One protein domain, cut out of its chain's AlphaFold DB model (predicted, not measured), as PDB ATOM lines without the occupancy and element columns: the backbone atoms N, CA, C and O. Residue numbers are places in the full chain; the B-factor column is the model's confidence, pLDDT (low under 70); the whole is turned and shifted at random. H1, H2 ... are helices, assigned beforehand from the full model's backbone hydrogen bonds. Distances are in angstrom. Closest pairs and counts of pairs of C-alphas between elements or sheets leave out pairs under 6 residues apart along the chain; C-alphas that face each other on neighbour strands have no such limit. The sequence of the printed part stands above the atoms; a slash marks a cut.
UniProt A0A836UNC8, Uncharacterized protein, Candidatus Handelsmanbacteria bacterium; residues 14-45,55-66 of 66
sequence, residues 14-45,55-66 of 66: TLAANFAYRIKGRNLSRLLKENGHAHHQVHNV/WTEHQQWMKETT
ATOM      1  N   THR A  14     143.126  21.596 116.079       86.19
ATOM      2  CA  THR A  14     142.073  22.370 116.753       86.19
ATOM      3  C   THR A  14     142.145  22.210 118.274       86.19
ATOM      4  O   THR A  14     142.020  23.192 119.010       86.19
ATOM      5  N   LEU A  15     142.409  20.995 118.764       86.31
ATOM      6  CA  LEU A  15     142.624  20.716 120.186       86.31
ATOM      7  C   LEU A  15     143.854  21.448 120.735       86.31
ATOM      8  O   LEU A  15     143.757  22.109 121.771       86.31
ATOM      9  N   ALA A  16     144.985  21.378 120.030       83.75
ATOM     10  CA  ALA A  16     146.222  22.041 120.430       83.75
ATOM     11  C   ALA A  16     146.077  23.571 120.432       83.75
ATOM     12  O   ALA A  16     146.475  24.229 121.395       83.75
ATOM     13  N   ALA A  17     145.444  24.139 119.404       83.88
ATOM     14  CA  ALA A  17     145.182  25.572 119.312       83.88
ATOM     15  C   ALA A  17     144.254  26.056 120.437       83.88
ATOM     16  O   ALA A  17     144.526  27.077 121.071       83.88
ATOM     17  N   ASN A  18     143.195  25.303 120.750       81.38
ATOM     18  CA  ASN A  18     142.275  25.640 121.836       81.38
ATOM     19  C   ASN A  18     142.951  25.526 123.215       81.38
ATOM     20  O   ASN A  18     142.766  26.381 124.083       81.38
ATOM     21  N   PHE A  19     143.799  24.512 123.409       80.88
ATOM     22  CA  PHE A  19     144.600  24.356 124.622       80.88
ATOM     23  C   PHE A  19     145.590  25.515 124.801       80.88
ATOM     24  O   PHE A  19     145.629  26.133 125.867       80.88
ATOM     25  N   ALA A  20     146.312  25.884 123.740       76.50
ATOM     26  CA  ALA A  20     147.217  27.028 123.743       76.50
ATOM     27  C   ALA A  20     146.473  28.342 124.031       76.50
ATOM     28  O   ALA A  20     146.919  29.127 124.870       76.50
ATOM     29  N   TYR A  21     145.310  28.564 123.410       74.94
ATOM     30  CA  TYR A  21     144.483  29.748 123.647       74.94
ATOM     31  C   TYR A  21     143.986  29.824 125.101       74.94
ATOM     32  O   TYR A  21     144.099  30.870 125.746       74.94
ATOM     33  N   ARG A  22     143.509  28.705 125.663       70.06
ATOM     34  CA  ARG A  22     143.068  28.637 127.065       70.06
ATOM     35  C   ARG A  22     144.201  28.878 128.058       70.06
ATOM     36  O   ARG A  22     143.988  29.597 129.035       70.06
ATOM     37  N   ILE A  23     145.383  28.311 127.821       69.44
ATOM     38  CA  ILE A  23     146.546  28.524 128.691       69.44
ATOM     39  C   ILE A  23     146.996  29.981 128.626       69.44
ATOM     40  O   ILE A  23     147.198  30.607 129.668       69.44
ATOM     41  N   LYS A  24     147.100  30.548 127.419       64.00
ATOM     42  CA  LYS A  24     147.563  31.924 127.232       64.00
ATOM     43  C   LYS A  24     146.590  32.932 127.853       64.00
ATOM     44  O   LYS A  24     147.033  33.848 128.533       64.00
ATOM     45  N   GLY A  25     145.277  32.739 127.711       62.22
ATOM     46  CA  GLY A  25     144.275  33.671 128.245       62.22
ATOM     47  C   GLY A  25     144.172  33.692 129.777       62.22
ATOM     48  O   GLY A  25     144.075  34.768 130.373       62.22
ATOM     49  N   ARG A  26     144.215  32.521 130.434       62.25
ATOM     50  CA  ARG A  26     144.033  32.411 131.897       62.25
ATOM     51  C   ARG A  26     145.318  32.605 132.695       62.25
ATOM     52  O   ARG A  26     145.267  33.275 133.724       62.25
ATOM     53  N   ASN A  27     146.447  32.057 132.243       62.38
ATOM     54  CA  ASN A  27     147.700  32.190 132.988       62.38
ATOM     55  C   ASN A  27     148.386  33.526 132.721       62.38
ATOM     56  O   ASN A  27     148.854  34.132 133.672       62.38
ATOM     57  N   LEU A  28     148.404  34.043 131.487       63.81
ATOM     58  CA  LEU A  28     149.122  35.291 131.209       63.81
ATOM     59  C   LEU A  28     148.476  36.490 131.913       63.81
ATOM     60  O   LEU A  28     149.181  37.275 132.529       63.81
ATOM     61  N   SER A  29     147.143  36.599 131.895       64.56
ATOM     62  CA  SER A  29     146.434  37.679 132.599       64.56
ATOM     63  C   SER A  29     146.626  37.604 134.113       64.56
ATOM     64  O   SER A  29     146.772  38.632 134.770       64.56
ATOM     65  N   ARG A  30     146.647  36.389 134.678       65.88
ATOM     66  CA  ARG A  30     146.889  36.181 136.108       65.88
ATOM     67  C   ARG A  30     148.334  36.506 136.482       65.88
ATOM     68  O   ARG A  30     148.538  37.260 137.421       65.88
ATOM     69  N   LEU A  31     149.302  36.029 135.703       65.69
ATOM     70  CA  LEU A  31     150.723  36.316 135.893       65.69
ATOM     71  C   LEU A  31     151.030  37.805 135.709       65.69
ATOM     72  O   LEU A  31     151.799  38.357 136.479       65.69
ATOM     73  N   LEU A  32     150.406  38.487 134.744       65.31
ATOM     74  CA  LEU A  32     150.538  39.938 134.568       65.31
ATOM     75  C   LEU A  32     149.935  40.710 135.745       65.31
ATOM     76  O   LEU A  32     150.531  41.680 136.205       65.31
ATOM     77  N   LYS A  33     148.779  40.273 136.259       63.56
ATOM     78  CA  LYS A  33     148.142  40.894 137.426       63.56
ATOM     79  C   LYS A  33     148.961  40.682 138.705       63.56
ATOM     80  O   LYS A  33     149.146  41.630 139.464       63.56
ATOM     81  N   GLU A  34     149.478  39.472 138.914       64.94
ATOM     82  CA  GLU A  34     150.358  39.129 140.039       64.94
ATOM     83  C   GLU A  34     151.707  39.861 139.933       64.94
ATOM     84  O   GLU A  34     152.168  40.428 140.920       64.94
ATOM     85  N   ASN A  35     152.294  39.960 138.736       64.19
ATOM     86  CA  ASN A  35     153.549  40.683 138.514       64.19
ATOM     87  C   ASN A  35     153.385  42.201 138.695       64.19
ATOM     88  O   ASN A  35     154.253  42.849 139.268       64.19
ATOM     89  N   GLY A  36     152.253  42.773 138.274       65.38
ATOM     90  CA  GLY A  36     151.942  44.182 138.530       65.38
ATOM     91  C   GLY A  36     151.835  44.492 140.026       65.38
ATOM     92  O   GLY A  36     152.406  45.478 140.488       65.38
ATOM     93  N   HIS A  37     151.167  43.631 140.804       67.81
ATOM     94  CA  HIS A  37     151.106  43.780 142.265       67.81
ATOM     95  C   HIS A  37     152.483  43.627 142.922       67.81
ATOM     96  O   HIS A  37     152.860  44.470 143.732       67.81
ATOM     97  N   ALA A  38     153.260  42.616 142.527       68.94
ATOM     98  CA  ALA A  38     154.606  42.405 143.052       68.94
ATOM     99  C   ALA A  38     155.541  43.584 142.730       68.94
ATOM    100  O   ALA A  38     156.310  44.018 143.583       68.94
ATOM    101  N   HIS A  39     155.441  44.151 141.525       73.31
ATOM    102  CA  HIS A  39     156.250  45.299 141.126       73.31
ATOM    103  C   HIS A  39     155.938  46.546 141.964       73.31
ATOM    104  O   HIS A  39     156.858  47.220 142.421       73.31
ATOM    105  N   HIS A  40     154.657  46.821 142.233       77.06
ATOM    106  CA  HIS A  40     154.264  47.918 143.121       77.06
ATOM    107  C   HIS A  40     154.742  47.709 144.565       77.06
ATOM    108  O   HIS A  40     155.204  48.662 145.192       77.06
ATOM    109  N   GLN A  41     154.682  46.480 145.080       77.75
ATOM    110  CA  GLN A  41     155.169  46.157 146.424       77.75
ATOM    111  C   GLN A  41     156.680  46.365 146.546       77.75
ATOM    112  O   GLN A  41     157.133  47.087 147.432       77.75
ATOM    113  N   VAL A  42     157.458  45.819 145.608       76.25
ATOM    114  CA  VAL A  42     158.918  45.994 145.586       76.25
ATOM    115  C   VAL A  42     159.294  47.469 145.441       76.25
ATOM    116  O   VAL A  42     160.192  47.941 146.137       76.25
ATOM    117  N   HIS A  43     158.583  48.222 144.596       81.50
ATOM    118  CA  HIS A  43     158.806  49.658 144.436       81.50
ATOM    119  C   HIS A  43     158.553  50.434 145.738       81.50
ATOM    120  O   HIS A  43     159.365  51.277 146.117       81.50
ATOM    121  N   ASN A  44     157.470  50.132 146.461       81.56
ATOM    122  CA  ASN A  44     157.170  50.773 147.744       81.56
ATOM    123  C   ASN A  44     158.230  50.454 148.806       81.56
ATOM    124  O   ASN A  44     158.665  51.354 149.524       81.56
ATOM    125  N   VAL A  45     158.692  49.203 148.866       81.81
ATOM    126  CA  VAL A  45     159.761  48.790 149.782       81.81
ATOM    127  C   VAL A  45     161.087  49.479 149.438       81.81
ATOM    128  O   VAL A  45     161.755  49.980 150.339       81.81
ATOM    129  N   TRP A  55     168.412  40.119 152.298       78.19
ATOM    130  CA  TRP A  55     167.254  39.462 151.681       78.19
ATOM    131  C   TRP A  55     166.141  39.146 152.695       78.19
ATOM    132  O   TRP A  55     164.959  39.260 152.380       78.19
ATOM    133  N   THR A  56     166.516  38.802 153.928       84.94
ATOM    134  CA  THR A  56     165.580  38.521 155.023       84.94
ATOM    135  C   THR A  56     164.796  39.767 155.438       84.94
ATOM    136  O   THR A  56     163.579  39.692 155.596       84.94
ATOM    137  N   GLU A  57     165.463  40.919 155.552       82.12
ATOM    138  CA  GLU A  57     164.813  42.204 155.847       82.12
ATOM    139  C   GLU A  57     163.885  42.618 154.703       82.12
ATOM    140  O   GLU A  57     162.745  43.001 154.942       82.12
ATOM    141  N   HIS A  58     164.309  42.422 153.452       80.31
ATOM    142  CA  HIS A  58     163.477  42.714 152.287       80.31
ATOM    143  C   HIS A  58     162.203  41.853 152.236       80.31
ATOM    144  O   HIS A  58     161.118  42.360 151.943       80.31
ATOM    145  N   GLN A  59     162.301  40.563 152.583       80.19
ATOM    146  CA  GLN A  59     161.130  39.692 152.719       80.19
ATOM    147  C   GLN A  59     160.206  40.113 153.863       80.19
ATOM    148  O   GLN A  59     158.994  39.910 153.767       80.19
ATOM    149  N   GLN A  60     160.755  40.666 154.941       84.19
ATOM    150  CA  GLN A  60     159.959  41.183 156.042       84.19
ATOM    151  C   GLN A  60     159.233  42.477 155.648       84.19
ATOM    152  O   GLN A  60     158.021  42.557 155.826       84.19
ATOM    153  N   TRP A  61     159.912  43.417 154.990       84.56
ATOM    154  CA  TRP A  61     159.295  44.653 154.497       84.56
ATOM    155  C   TRP A  61     158.158  44.388 153.509       84.56
ATOM    156  O   TRP A  61     157.100  45.000 153.617       84.56
ATOM    157  N   MET A  62     158.331  43.417 152.602       79.75
ATOM    158  CA  MET A  62     157.280  42.969 151.676       79.75
ATOM    159  C   MET A  62     156.026  42.437 152.397       79.75
ATOM    160  O   MET A  62     154.910  42.621 151.911       79.75
ATOM    161  N   LYS A  63     156.189  41.781 153.555       80.50
ATOM    162  CA  LYS A  63     155.065  41.295 154.376       80.50
ATOM    163  C   LYS A  63     154.369  42.425 155.130       80.50
ATOM    164  O   LYS A  63     153.166  42.345 155.330       80.50
ATOM    165  N   GLU A  64     155.109  43.452 155.531       75.56
ATOM    166  CA  GLU A  64     154.581  44.630 156.231       75.56
ATOM    167  C   GLU A  64     153.842  45.600 155.287       75.56
ATOM    168  O   GLU A  64     153.021  46.391 155.744       75.56
ATOM    169  N   THR A  65     154.097  45.533 153.973       67.31
ATOM    170  CA  THR A  65     153.399  46.333 152.941       67.31
ATOM    171  C   THR A  65     152.175  45.643 152.319       67.31
ATOM    172  O   THR A  65     151.581  46.199 151.391       67.31
ATOM    173  N   THR A  66     151.807  44.449 152.799       58.41
ATOM    174  CA  THR A  66     150.584  43.713 152.415       58.41
ATOM    175  C   THR A  66     149.461  43.997 153.403       58.41
ATOM    176  O   THR A  66     148.328  44.243 152.930       58.41
TER     177      THR A  66
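What this domain is: This is residues 14 to 45 and 55 to 66 of the 66 residues of an uncharacterized protein of Candidatus Handelsmanbacteria bacterium (UniProt A0A836UNC8). One long helix, H1, makes a rod, and a short helix, H2, sits crosswise at its far end, so that the two make a corner. Residues 14 to 37 of H1 stick out free. The printed part has 44 residues with two named helices, H1 then H2, and no named strand, and its class is all helix. It is extended, with a radius of gyration of the C-alphas of 16.0 A and spans of 49 by 16 by 13 A.

How they stand to each other: Start with H1, residues 14 to 45, and go on to H2, residues 55 to 64. They touch, H1 with residues 41 to 45 alone; look at the closest C-alphas, those of Val 45 and Trp 61, 6.3 A apart. Their lines are about perpendicular, at 87 degrees. Every O i to N i+4 pair in H2 is within hydrogen-bond range, and 26 of 28 are in H1.

Where its parts are: Find C-alpha 14 at (142.073, 22.370, 116.753); from there H1 runs 45.8 A to C-alpha 45 at (159.761, 48.790, 149.782). H2 runs 14.4 A, from Trp 55 to C-alpha 64 at (154.581, 44.630, 156.231).

The domain as a whole: The C-alphas farthest apart, those of Thr 14 and Glu 57, are 49.4 A apart. Residues 46 to 54 are not printed, and C-alphas 45 and 55 stand 12.1 A apart across this cut. In the B-factor column, pLDDT is under 70 at residues 23 to 38 and 65 to 66.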